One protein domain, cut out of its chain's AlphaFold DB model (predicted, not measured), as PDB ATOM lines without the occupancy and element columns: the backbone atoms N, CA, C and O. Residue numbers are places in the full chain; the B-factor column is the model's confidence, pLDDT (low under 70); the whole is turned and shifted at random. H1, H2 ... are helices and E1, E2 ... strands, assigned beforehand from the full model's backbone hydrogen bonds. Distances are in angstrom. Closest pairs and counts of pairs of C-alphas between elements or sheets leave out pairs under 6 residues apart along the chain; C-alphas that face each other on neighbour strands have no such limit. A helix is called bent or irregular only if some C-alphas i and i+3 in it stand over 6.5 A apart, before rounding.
ATOM      1  N   THR A 201     -20.727 -32.945-118.338       90.06
ATOM      2  CA  THR A 201     -20.082 -32.339-119.515       90.06
ATOM      3  C   THR A 201     -20.157 -33.220-120.762       90.06
ATOM      4  O   THR A 201     -19.964 -32.733-121.872       90.06
ATOM      5  N   ALA A 202     -20.476 -34.506-120.598       87.12
ATOM      6  CA  ALA A 202     -20.594 -35.474-121.683       87.12
ATOM      7  C   ALA A 202     -21.979 -35.471-122.345       87.12
ATOM      8  O   ALA A 202     -22.161 -36.101-123.396       87.12
ATOM      9  N   GLY A 203     -22.952 -34.799-121.726       86.56
ATOM     10  CA  GLY A 203     -24.330 -34.708-122.186       86.56
ATOM     11  C   GLY A 203     -24.469 -34.183-123.619       86.56
ATOM     12  O   GLY A 203     -23.550 -33.624-124.222       86.56
ATOM     13  N   THR A 204     -25.642 -34.401-124.211       80.06
ATOM     14  CA  THR A 204     -25.948 -33.954-125.582       80.06
ATOM     15  C   THR A 204     -26.532 -32.547-125.634       80.06
ATOM     16  O   THR A 204     -26.372 -31.852-126.633       80.06
ATOM     17  N   LYS A 205     -27.209 -32.118-124.568       83.25
ATOM     18  CA  LYS A 205     -27.798 -30.785-124.472       83.25
ATOM     19  C   LYS A 205     -26.720 -29.770-124.090       83.25
ATOM     20  O   LYS A 205     -26.054 -29.969-123.080       83.25
ATOM     21  N   ASP A 206     -26.605 -28.696-124.871       82.56
ATOM     22  CA  ASP A 206     -25.653 -27.596-124.649       82.56
ATOM     23  C   ASP A 206     -24.197 -28.092-124.511       82.56
ATOM     24  O   ASP A 206     -23.415 -27.583-123.709       82.56
ATOM     25  N   TYR A 207     -23.846 -29.129-125.284       90.19
ATOM     26  CA  TYR A 207     -22.529 -29.763-125.250       90.19
ATOM     27  C   TYR A 207     -21.424 -28.749-125.553       90.19
ATOM     28  O   TYR A 207     -21.435 -28.115-126.602       90.19
ATOM     29  N   SER A 208     -20.452 -28.639-124.649       91.69
ATOM     30  CA  SER A 208     -19.272 -27.787-124.783       91.69
ATOM     31  C   SER A 208     -18.044 -28.679-124.899       91.69
ATOM     32  O   SER A 208     -17.703 -29.415-123.967       91.69
ATOM     33  N   ALA A 209     -17.361 -28.605-126.040       92.00
ATOM     34  CA  ALA A 209     -16.164 -29.402-126.270       92.00
ATOM     35  C   ALA A 209     -15.027 -28.962-125.334       92.00
ATOM     36  O   ALA A 209     -14.260 -29.805-124.870       92.00
ATOM     37  N   SER A 210     -14.934 -27.674-124.992       90.94
ATOM     38  CA  SER A 210     -13.935 -27.176-124.037       90.94
ATOM     39  C   SER A 210     -14.135 -27.743-122.627       90.94
ATOM     40  O   SER A 210     -13.168 -28.183-122.002       90.94
ATOM     41  N   LEU A 211     -15.378 -27.791-122.135       91.62
ATOM     42  CA  LEU A 211     -15.690 -28.313-120.803       91.62
ATOM     43  C   LEU A 211     -15.555 -29.834-120.721       91.62
ATOM     44  O   LEU A 211     -15.016 -30.330-119.733       91.62
ATOM     45  N   ASP A 212     -15.984 -30.573-121.752       93.62
ATOM     46  CA  ASP A 212     -15.772 -32.026-121.817       93.62
ATOM     47  C   ASP A 212     -14.271 -32.341-121.831       93.62
ATOM     48  O   ASP A 212     -13.807 -33.149-121.028       93.62
ATOM     49  N   LEU A 213     -13.471 -31.609-122.619       92.50
ATOM     50  CA  LEU A 213     -12.015 -31.776-122.615       92.50
ATOM     51  C   LEU A 213     -11.397 -31.471-121.244       92.50
ATOM     52  O   LEU A 213     -10.514 -32.199-120.793       92.50
ATOM     53  N   CYS A 214     -11.874 -30.433-120.549       93.31
ATOM     54  CA  CYS A 214     -11.433 -30.140-119.185       93.31
ATOM     55  C   CYS A 214     -11.801 -31.262-118.204       93.31
ATOM     56  O   CYS A 214     -11.017 -31.567-117.314       93.31
ATOM     57  N   ALA A 215     -12.972 -31.887-118.331       93.56
ATOM     58  CA  ALA A 215     -13.360 -33.006-117.469       93.56
ATOM     59  C   ALA A 215     -12.491 -34.257-117.712       93.56
ATOM     60  O   ALA A 215     -12.109 -34.953-116.765       93.56
ATOM     61  N   ILE A 216     -12.123 -34.514-118.972       92.88
ATOM     62  CA  ILE A 216     -11.171 -35.576-119.332       92.88
ATOM     63  C   ILE A 216      -9.797 -35.271-118.731       92.88
ATOM     64  O   ILE A 216      -9.204 -36.130-118.079       92.88
ATOM     65  N   PHE A 217      -9.323 -34.031-118.863       91.81
ATOM     66  CA  PHE A 217      -8.024 -33.636-118.328       91.81
ATOM     67  C   PHE A 217      -7.981 -33.678-116.791       91.81
ATOM     68  O   PHE A 217      -7.000 -34.148-116.217       91.81
ATOM     69  N   GLU A 218      -9.063 -33.293-116.105       92.94
ATOM     70  CA  GLU A 218      -9.191 -33.486-114.652       92.94
ATOM     71  C   GLU A 218      -9.069 -34.970-114.278       92.94
ATOM     72  O   GLU A 218      -8.350 -35.305-113.334       92.94
ATOM     73  N   SER A 219      -9.717 -35.864-115.034       90.75
ATOM     74  CA  SER A 219      -9.610 -37.312-114.810       90.75
ATOM     75  C   SER A 219      -8.167 -37.797-114.960       90.75
ATOM     76  O   SER A 219      -7.689 -38.552-114.122       90.75
ATOM     77  N   ILE A 220      -7.441 -37.328-115.979       89.12
ATOM     78  CA  ILE A 220      -6.027 -37.672-116.186       89.12
ATOM     79  C   ILE A 220      -5.176 -37.190-115.006       89.12
ATOM     80  O   ILE A 220      -4.428 -37.969-114.416       89.12
ATOM     81  N   LEU A 221      -5.307 -35.923-114.610       88.81
ATOM     82  CA  LEU A 221      -4.520 -35.368-113.508       88.81
ATOM     83  C   LEU A 221      -4.785 -36.101-112.183       88.81
ATOM     84  O   LEU A 221      -3.844 -36.401-111.446       88.81
ATOM     85  N   ASN A 222      -6.041 -36.453-111.903       89.12
ATOM     86  CA  ASN A 222      -6.424 -37.124-110.660       89.12
ATOM     87  C   ASN A 222      -6.148 -38.634-110.657       89.12
ATOM     88  O   ASN A 222      -5.787 -39.190-109.619       89.12
ATOM     89  N   ASP A 223      -6.334 -39.321-111.783       85.75
ATOM     90  CA  ASP A 223      -6.261 -40.783-111.836       85.75
ATOM     91  C   ASP A 223      -4.916 -41.315-112.329       85.75
ATOM     92  O   ASP A 223      -4.554 -42.436-111.971       85.75
ATOM     93  N   VAL A 224      -4.173 -40.517-113.100       83.38
ATOM     94  CA  VAL A 224      -2.854 -40.881-113.636       83.38
ATOM     95  C   VAL A 224      -1.752 -40.192-112.839       83.38
ATOM     96  O   VAL A 224      -0.925 -40.868-112.237       83.38
ATOM     97  N   TYR A 225      -1.759 -38.858-112.761       79.38
ATOM     98  CA  TYR A 225      -0.643 -38.116-112.153       79.38
ATOM     99  C   TYR A 225      -0.662 -38.109-110.625       79.38
ATOM    100  O   TYR A 225       0.391 -38.192-109.992       79.38
ATOM    101  N   ALA A 226      -1.840 -38.011-110.005       79.75
ATOM    102  CA  ALA A 226      -1.937 -37.995-108.547       79.75
ATOM    103  C   ALA A 226      -1.796 -39.394-107.913       79.75
ATOM    104  O   ALA A 226      -1.521 -39.501-106.713       79.75
ATOM    105  N   LYS A 227      -1.964 -40.475-108.688       77.94
ATOM    106  CA  LYS A 227      -1.897 -41.863-108.200       77.94
ATOM    107  C   LYS A 227      -0.580 -42.528-108.599       77.94
ATOM    108  O   LYS A 227      -0.052 -42.320-109.678       77.94
ATOM    109  N   ARG A 228      -0.047 -43.383-107.720       66.31
ATOM    110  CA  ARG A 228       1.222 -44.105-107.959       66.31
ATOM    111  C   ARG A 228       1.088 -45.361-108.826       66.31
ATOM    112  O   ARG A 228       2.099 -45.864-109.298       66.31
ATOM    113  N   MET A 229      -0.121 -45.893-108.990       73.50
ATOM    114  CA  MET A 229      -0.402 -47.051-109.843       73.50
ATOM    115  C   MET A 229      -1.637 -46.758-110.685       73.50
ATOM    116  O   MET A 229      -2.688 -46.427-110.134       73.50
ATOM    117  N   VAL A 230      -1.500 -46.916-111.997       80.69
ATOM    118  CA  VAL A 230      -2.573 -46.714-112.973       80.69
ATOM    119  C   VAL A 230      -3.070 -48.085-113.423       80.69
ATOM    120  O   VAL A 230      -2.265 -48.939-113.794       80.69
ATOM    121  N   SER A 231      -4.381 -48.325-113.349       86.38
ATOM    122  CA  SER A 231      -4.976 -49.577-113.831       86.38
ATOM    123  C   SER A 231      -5.219 -49.536-115.340       86.38
ATOM    124  O   SER A 231      -5.452 -48.469-115.909       86.38
ATOM    125  N   THR A 232      -5.250 -50.710-115.976       86.62
ATOM    126  CA  THR A 232      -5.686 -50.865-117.375       86.62
ATOM    127  C   THR A 232      -7.079 -50.279-117.589       86.62
ATOM    128  O   THR A 232      -7.276 -49.513-118.524       86.62
ATOM    129  N   ASP A 233      -8.001 -50.514-116.653       88.56
ATOM    130  CA  ASP A 233      -9.369 -49.985-116.706       88.56
ATOM    131  C   ASP A 233      -9.400 -48.447-116.720       88.56
ATOM    132  O   ASP A 233     -10.252 -47.829-117.362       88.56
ATOM    133  N   THR A 234      -8.461 -47.800-116.016       87.75
ATOM    134  CA  THR A 234      -8.336 -46.334-116.006       87.75
ATOM    135  C   THR A 234      -7.897 -45.825-117.374       87.75
ATOM    136  O   THR A 234      -8.496 -44.880-117.891       87.75
ATOM    137  N   LEU A 235      -6.891 -46.468-117.973       86.94
ATOM    138  CA  LEU A 235      -6.393 -46.116-119.303       86.94
ATOM    139  C   LEU A 235      -7.459 -46.346-120.381       86.94
ATOM    140  O   LEU A 235      -7.683 -45.468-121.211       86.94
ATOM    141  N   GLU A 236      -8.164 -47.478-120.340       90.19
ATOM    142  CA  GLU A 236      -9.253 -47.785-121.275       90.19
ATOM    143  C   GLU A 236     -10.371 -46.744-121.199       90.19
ATOM    144  O   GLU A 236     -10.820 -46.239-122.231       90.19
ATOM    145  N   ARG A 237     -10.773 -46.355-119.982       92.00
ATOM    146  CA  ARG A 237     -11.788 -45.318-119.773       92.00
ATOM    147  C   ARG A 237     -11.356 -43.963-120.333       92.00
ATOM    148  O   ARG A 237     -12.145 -43.332-121.032       92.00
ATOM    149  N   ILE A 238     -10.136 -43.509-120.036       90.44
ATOM    150  CA  ILE A 238      -9.613 -42.228-120.544       90.44
ATOM    151  C   ILE A 238      -9.508 -42.262-122.076       90.44
ATOM    152  O   ILE A 238      -9.912 -41.317-122.754       90.44
ATOM    153  N   SER A 239      -9.037 -43.380-122.635       90.25
ATOM    154  CA  SER A 239      -8.948 -43.595-124.082       90.25
ATOM    155  C   SER A 239     -10.320 -43.507-124.761       90.25
ATOM    156  O   SER A 239     -10.467 -42.847-125.792       90.25
ATOM    157  N   GLU A 240     -11.351 -44.108-124.163       93.00
ATOM    158  CA  GLU A 240     -12.722 -44.032-124.674       93.00
ATOM    159  C   GLU A 240     -13.291 -42.612-124.597       93.00
ATOM    160  O   GLU A 240     -13.899 -42.130-125.556       93.00
ATOM    161  N   GLN A 241     -13.034 -41.898-123.499       92.50
ATOM    162  CA  GLN A 241     -13.424 -40.496-123.366       92.50
ATOM    163  C   GLN A 241     -12.779 -39.621-124.454       92.50
ATOM    164  O   GLN A 241     -13.475 -38.819-125.077       92.50
ATOM    165  N   HIS A 242     -11.488 -39.816-124.745       91.50
ATOM    166  CA  HIS A 242     -10.795 -39.106-125.821       91.50
ATOM    167  C   HIS A 242     -11.356 -39.410-127.208       91.50
ATOM    168  O   HIS A 242     -11.549 -38.483-127.996       91.50
ATOM    169  N   ARG A 243     -11.641 -40.684-127.515       92.62
ATOM    170  CA  ARG A 243     -12.266 -41.073-128.790       92.62
ATOM    171  C   ARG A 243     -13.639 -40.432-128.954       92.62
ATOM    172  O   ARG A 243     -13.928 -39.861-130.004       92.62
ATOM    173  N   ARG A 244     -14.460 -40.481-127.902       93.88
ATOM    174  CA  ARG A 244     -15.784 -39.851-127.882       93.88
ATOM    175  C   ARG A 244     -15.689 -38.345-128.103       93.88
ATOM    176  O   ARG A 244     -16.450 -37.806-128.903       93.88
ATOM    177  N   TRP A 245     -14.766 -37.682-127.410       94.19
ATOM    178  CA  TRP A 245     -14.535 -36.250-127.567       94.19
ATOM    179  C   TRP A 245     -14.124 -35.907-129.001       94.19
ATOM    180  O   TRP A 245     -14.731 -35.041-129.621       94.19
ATOM    181  N   ALA A 246     -13.163 -36.641-129.572       92.12
ATOM    182  CA  ALA A 246     -12.692 -36.409-130.936       92.12
ATOM    183  C   ALA A 246     -13.813 -36.570-131.978       92.12
ATOM    184  O   ALA A 246     -13.909 -35.770-132.906       92.12
ATOM    185  N   ALA A 247     -14.696 -37.558-131.797       92.81
ATOM    186  CA  ALA A 247     -15.840 -37.784-132.680       92.81
ATOM    187  C   ALA A 247     -16.907 -36.675-132.606       92.81
ATOM    188  O   ALA A 247     -17.630 -36.469-133.577       92.81
ATOM    189  N   ARG A 248     -17.011 -35.977-131.468       92.12
ATOM    190  CA  ARG A 248     -18.035 -34.950-131.196       92.12
ATOM    191  C   ARG A 248     -17.486 -33.528-131.151       92.12
ATOM    192  O   ARG A 248     -18.240 -32.594-130.898       92.12
ATOM    193  N   PHE A 249     -16.190 -33.344-131.387       90.62
ATOM    194  CA  PHE A 249     -15.503 -32.063-131.233       90.62
ATOM    195  C   PHE A 249     -16.225 -30.918-131.956       90.62
ATOM    196  O   PHE A 249     -16.457 -29.865-131.366       90.62
ATOM    197  N   SER A 250     -16.642 -31.148-133.205       90.69
ATOM    198  CA  SER A 250     -17.371 -30.169-134.019       90.69
ATOM    199  C   SER A 250     -18.712 -29.748-133.422       90.69
ATOM    200  O   SER A 250     -19.111 -28.596-133.587       90.69
ATOM    201  N   ASP A 251     -19.390 -30.654-132.721       91.75
ATOM    202  CA  ASP A 251     -20.736 -30.436-132.187       91.75
ATOM    203  C   ASP A 251     -20.713 -29.436-131.027       91.75
ATOM    204  O   ASP A 251     -21.690 -28.724-130.797       91.75
ATOM    205  N   GLY A 252     -19.588 -29.367-130.305       89.75
ATOM    206  CA  GLY A 252     -19.424 -28.493-129.145       89.75
ATOM    207  C   GLY A 252     -18.918 -27.086-129.464       89.75
ATOM    208  O   GLY A 252     -19.007 -26.200-128.615       89.75
ATOM    209  N   LEU A 253     -18.421 -26.848-130.684       89.50
ATOM    210  CA  LEU A 253     -17.804 -25.570-131.058       89.50
ATOM    211  C   LEU A 253     -18.775 -24.388-130.938       89.50
ATOM    212  O   LEU A 253     -18.386 -23.316-130.478       89.50
ATOM    213  N   ALA A 254     -20.047 -24.590-131.295       87.56
ATOM    214  CA  ALA A 254     -21.059 -23.539-131.221       87.56
ATOM    215  C   ALA A 254     -21.315 -23.074-129.776       87.56
ATOM    216  O   ALA A 254     -21.358 -21.871-129.525       87.56
ATOM    217  N   ALA A 255     -21.413 -24.006-128.820       87.00
ATOM    218  CA  ALA A 255     -21.578 -23.692-127.396       87.00
ATOM    219  C   ALA A 255     -20.322 -23.051-126.775       87.00
ATOM    220  O   ALA A 255     -20.379 -22.411-125.724       87.00
ATOM    221  N   ASP A 256     -19.172 -23.226-127.422       86.62
ATOM    222  CA  ASP A 256     -17.908 -22.592-127.058       86.62
ATOM    223  C   ASP A 256     -17.680 -21.244-127.757       86.62
ATOM    224  O   ASP A 256     -16.660 -20.601-127.519       86.62
ATOM    225  N   GLY A 257     -18.605 -20.794-128.615       84.12
ATOM    226  CA  GLY A 257     -18.424 -19.574-129.405       84.12
ATOM    227  C   GLY A 257     -17.262 -19.671-130.404       84.12
ATOM    228  O   GLY A 257     -16.709 -18.653-130.824       84.12
ATOM    229  N   VAL A 258     -16.866 -20.890-130.781       85.81
ATOM    230  CA  VAL A 258     -15.743 -21.169-131.680       85.81
ATOM    231  C   VAL A 258     -16.274 -21.457-133.078       85.81
ATOM    232  O   VAL A 258     -17.137 -22.308-133.280       85.81
ATOM    233  N   LYS A 259     -15.743 -20.758-134.082       85.81
ATOM    234  CA  LYS A 259     -16.034 -21.076-135.488       85.81
ATOM    235  C   LYS A 259     -15.283 -22.345-135.899       85.81
ATOM    236  O   LYS A 259     -14.180 -22.594-135.425       85.81
ATOM    237  N   SER A 260     -15.840 -23.126-136.817       86.25
ATOM    238  CA  SER A 260     -15.175 -24.333-137.336       86.25
ATOM    239  C   SER A 260     -14.063 -24.037-138.347       86.25
ATOM    240  O   SER A 260     -13.232 -24.903-138.611       86.25
ATOM    241  N   SER A 261     -14.028 -22.831-138.919       87.19
ATOM    242  CA  SER A 261     -13.012 -22.428-139.889       87.19
ATOM    243  C   SER A 261     -11.672 -22.126-139.214       87.19
ATOM    244  O   SER A 261     -11.630 -21.457-138.183       87.19
ATOM    245  N   ASP A 262     -10.562 -22.549-139.826       85.25
ATOM    246  CA  ASP A 262      -9.207 -22.265-139.316       85.25
ATOM    247  C   ASP A 262      -8.846 -20.770-139.374       85.25
ATOM    248  O   ASP A 262      -7.920 -20.323-138.701       85.25
ATOM    249  N   TYR A 263      -9.593 -19.987-140.157       86.00
ATOM    250  CA  TYR A 263      -9.441 -18.542-140.285       86.00
ATOM    251  C   TYR A 263     -10.800 -17.848-140.283       86.00
ATOM    252  O   TYR A 263     -11.815 -18.453-140.641       86.00
ATOM    253  N   PHE A 264     -10.818 -16.567-139.932       80.62
ATOM    254  CA  PHE A 264     -11.982 -15.702-140.084       80.62
ATOM    255  C   PHE A 264     -11.566 -14.310-140.560       80.62
ATOM    256  O   PHE A 264     -10.472 -13.841-140.242       80.62
ATOM    257  N   ASP A 265     -12.456 -13.666-141.311       80.38
ATOM    258  CA  ASP A 265     -12.313 -12.266-141.702       80.38
ATOM    259  C   ASP A 265     -12.705 -11.382-140.514       80.38
ATOM    260  O   ASP A 265     -13.742 -11.602-139.875       80.38
ATOM    261  N   ALA A 266     -11.847 -10.427-140.176       71.81
ATOM    262  CA  ALA A 266     -12.113  -9.446-139.139       71.81
ATOM    263  C   ALA A 266     -12.729  -8.166-139.706       71.81
ATOM    264  O   ALA A 266     -12.743  -7.917-140.910       71.81
ATOM    265  N   ASP A 267     -13.237  -7.340-138.792       69.62
ATOM    266  CA  ASP A 267     -13.919  -6.082-139.103       69.62
ATOM    267  C   ASP A 267     -12.996  -5.056-139.803       69.62
ATOM    268  O   ASP A 267     -13.476  -4.089-140.391       69.62
ATOM    269  N   ASP A 268     -11.675  -5.257-139.746       71.00
ATOM    270  CA  ASP A 268     -10.641  -4.462-140.424       71.00
ATOM    271  C   ASP A 268     -10.325  -4.952-141.852       71.00
ATOM    272  O   ASP A 268      -9.505  -4.342-142.536       71.00
ATOM    273  N   GLY A 269     -10.992  -6.013-142.323       73.88
ATOM    274  CA  GLY A 269     -10.769  -6.620-143.639       73.88
ATOM    275  C   GLY A 269      -9.590  -7.593-143.693       73.88
ATOM    276  O   GLY A 269      -9.323  -8.160-144.753       73.88
ATOM    277  N   GLU A 270      -8.903  -7.812-142.571       77.38
ATOM    278  CA  GLU A 270      -7.785  -8.744-142.476       77.38
ATOM    279  C   GLU A 270      -8.264 -10.164-142.148       77.38
ATOM    280  O   GLU A 270      -9.280 -10.385-141.480       77.38
ATOM    281  N   LYS A 271      -7.494 -11.154-142.604       82.75
ATOM    282  CA  LYS A 271      -7.770 -12.570-142.355       82.75
ATOM    283  C   LYS A 271      -6.912 -13.073-141.206       82.75
ATOM    284  O   LYS A 271      -5.685 -13.092-141.300       82.75
ATOM    285  N   TYR A 272      -7.550 -13.567-140.152       77.25
ATOM    286  CA  TYR A 272      -6.845 -14.004-138.950       77.25
ATOM    287  C   TYR A 272      -7.042 -15.488-138.647       77.25
ATOM    288  O   TYR A 272      -8.107 -16.037-138.940       77.25
ATOM    289  N   PRO A 273      -6.029 -16.148-138.052       83.44
ATOM    290  CA  PRO A 273      -6.154 -17.520-137.584       83.44
ATOM    291  C   PRO A 273      -7.165 -17.618-136.439       83.44
ATOM    292  O   PRO A 273      -7.254 -16.745-135.571       83.44
ATOM    293  N   ASN A 274      -7.901 -18.723-136.407       84.88
ATOM    294  CA  ASN A 274      -8.846 -19.050-135.351       84.88
ATOM    295  C   ASN A 274      -8.115 -19.590-134.117       84.88
ATOM    296  O   ASN A 274      -8.020 -20.797-133.898       84.88
ATOM    297  N   ILE A 275      -7.570 -18.668-133.325       79.81
ATOM    298  CA  ILE A 275      -6.769 -18.968-132.132       79.81
ATOM    299  C   ILE A 275      -7.513 -19.884-131.148       79.81
ATOM    300  O   ILE A 275      -6.919 -20.837-130.650       79.81
ATOM    301  N   GLY A 276      -8.816 -19.681-130.935       78.44
ATOM    302  CA  GLY A 276      -9.620 -20.559-130.082       78.44
ATOM    303  C   GLY A 276      -9.671 -22.003-130.576       78.44
ATOM    304  O   GLY A 276      -9.461 -22.930-129.797       78.44
ATOM    305  N   LEU A 277      -9.868 -22.201-131.882       84.12
ATOM    306  CA  LEU A 277      -9.849 -23.533-132.489       84.12
ATOM    307  C   LEU A 277      -8.469 -24.196-132.365       84.12
ATOM    308  O   LEU A 277      -8.391 -25.389-132.066       84.12
ATOM    309  N   TYR A 278      -7.388 -23.436-132.563       83.62
ATOM    310  CA  TYR A 278      -6.026 -23.938-132.374       83.62
ATOM    311  C   TYR A 278      -5.765 -24.344-130.925       83.62
ATOM    312  O   TYR A 278      -5.310 -25.460-130.698       83.62
ATOM    313  N   HIS A 279      -6.133 -23.513-129.951       82.56
ATOM    314  CA  HIS A 279      -5.965 -23.847-128.540       82.56
ATOM    315  C   HIS A 279      -6.746 -25.098-128.124       82.56
ATOM    316  O   HIS A 279      -6.228 -25.901-127.352       82.56
ATOM    317  N   MET A 280      -7.957 -25.319-128.649       83.00
ATOM    318  CA  MET A 280      -8.696 -26.561-128.376       83.00
ATOM    319  C   MET A 280      -7.999 -27.789-128.972       83.00
ATOM    320  O   MET A 280      -7.895 -28.818-128.303       83.00
ATOM    321  N   LYS A 281      -7.488 -27.684-130.208       83.44
ATOM    322  CA  LYS A 281      -6.708 -28.756-130.851       83.44
ATOM    323  C   LYS A 281      -5.420 -29.043-130.064       83.44
ATOM    324  O   LYS A 281      -5.135 -30.198-129.765       83.44
ATOM    325  N   GLU A 282      -4.672 -28.009-129.681       82.44
ATOM    326  CA  GLU A 282      -3.454 -28.127-128.866       82.44
ATOM    327  C   GLU A 282      -3.734 -28.759-127.498       82.44
ATOM    328  O   GLU A 282      -3.023 -29.677-127.092       82.44
ATOM    329  N   ALA A 283      -4.793 -28.326-126.809       81.50
ATOM    330  CA  ALA A 283      -5.191 -28.890-125.523       81.50
ATOM    331  C   ALA A 283      -5.556 -30.381-125.632       81.50
ATOM    332  O   ALA A 283      -5.265 -31.156-124.720       81.50
ATOM    333  N   TYR A 284      -6.162 -30.806-126.744       81.06
ATOM    334  CA  TYR A 284      -6.442 -32.218-127.000       81.06
ATOM    335  C   TYR A 284      -5.158 -33.042-127.175       81.06
ATOM    336  O   TYR A 284      -5.012 -34.099-126.553       81.06
ATOM    337  N   TYR A 285      -4.198 -32.545-127.959       79.88
ATOM    338  CA  TYR A 285      -2.908 -33.221-128.120       79.88
ATOM    339  C   TYR A 285      -2.123 -33.275-126.813       79.88
ATOM    340  O   TYR A 285      -1.572 -34.322-126.479       79.88
ATOM    341  N   TRP A 286      -2.122 -32.189-126.038       75.12
ATOM    342  CA  TRP A 286      -1.454 -32.169-124.741       75.12
ATOM    343  C   TRP A 286      -2.049 -33.201-123.782       75.12
ATOM    344  O   TRP A 286      -1.305 -33.915-123.118       75.12
ATOM    345  N   ASN A 287      -3.375 -33.344-123.757       72.00
ATOM    346  CA  ASN A 287      -4.018 -34.405-122.988       72.00
ATOM    347  C   ASN A 287      -3.583 -35.802-123.429       72.00
ATOM    348  O   ASN A 287      -3.251 -36.620-122.584       72.00
ATOM    349  N   THR A 288      -3.553 -36.052-124.738       66.12
ATOM    350  CA  THR A 288      -3.203 -37.368-125.291       66.12
ATOM    351  C   THR A 288      -1.770 -37.760-124.921       66.12
ATOM    352  O   THR A 288      -1.545 -38.865-124.441       66.12
ATOM    353  N   ILE A 289      -0.819 -36.826-125.048       66.94
ATOM    354  CA  ILE A 289       0.591 -37.034-124.667       66.94
ATOM    355  C   ILE A 289       0.731 -37.347-123.174       66.94
ATOM    356  O   ILE A 289       1.601 -38.109-122.783       66.94
ATOM    357  N   ASN A 290      -0.119 -36.768-122.326       59.19
ATOM    358  CA  ASN A 290      -0.057 -36.986-120.883       59.19
ATOM    359  C   ASN A 290      -0.635 -38.347-120.436       59.19
ATOM    360  O   ASN A 290      -0.602 -38.624-119.235       59.19
ATOM    361  N   VAL A 291      -1.184 -39.153-121.352       56.47
ATOM    362  CA  VAL A 291      -1.747 -40.494-121.093       56.47
ATOM    363  C   VAL A 291      -0.817 -41.622-121.569       56.47
ATOM    364  O   VAL A 291      -0.928 -42.731-121.048       56.47
ATOM    365  N   GLU A 292       0.073 -41.349-122.533       46.44
ATOM    366  CA  GLU A 292       1.107 -42.279-123.037       46.44
ATOM    367  C   GLU A 292       2.334 -42.354-122.114       46.44
ATOM    368  O   GLU A 292       2.854 -43.482-121.938       46.44
TER     369      GLU A 292
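Overview. This is residues 201 to 292 of the 292 residues of the protein "Fungal specific transcription factor domain-containing protein" of Colletotrichum incanum (UniProt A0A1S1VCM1). Three helices form a loose up-and-down bundle, their centres making a triangle in which H1 touches both H2 and H3, and a small strand hairpin, E1 and E2, lengthens the rod beyond the start of H3. The printed part has 92 residues, in order H1, H2, E1, E2, H3; the sheet E1 - E2 is antiparallel. It is mostly helix and loose, radius of gyration of the C-alphas 15.4 A, spans 54 by 26 by 17 A.

Along the chain. H1, residues 209 to 225, begins at C-alpha (-16.164, -29.402, -126.270) and spans 22.7 A. H2, residues 232 to 252, spans 28.8 A, with a kink of 43 degrees near residue 246; it is irregular, C-alphas 247 and 250 being 7.9 A apart. E1 is residues 263 to 265, E2 271 to 273. H3, residues 275 to 289, spans 20.9 A, ending at C-alpha (0.591, -37.034, -124.667).

Arrangement. H1 and H2, a helical hairpin, touch at a shallow tilt of 14 degrees, opposite ways; their closest C-alphas, Ala 209 and Gly 252, are 4.4 A apart. H1 and H3 touch, closest C-alphas Phe 217 and Asn 287, 6.2 A. H2 and H3 are close but not clearly touching, at 7.8 A. In hairpin E1 and E2, N 264 and O 272 are 2.9 A apart, within hydrogen-bond range. Every O i to N i+4 pair is within range in H1 and H3, 14 of 17 in H2.

Size, cuts and confidence. The farthest C-alphas, Met 229 and Gly 269, are 53.7 A apart. The printed part has no cut and no long link. pLDDT is under 70 at residues 228, 267 and 288 to 292.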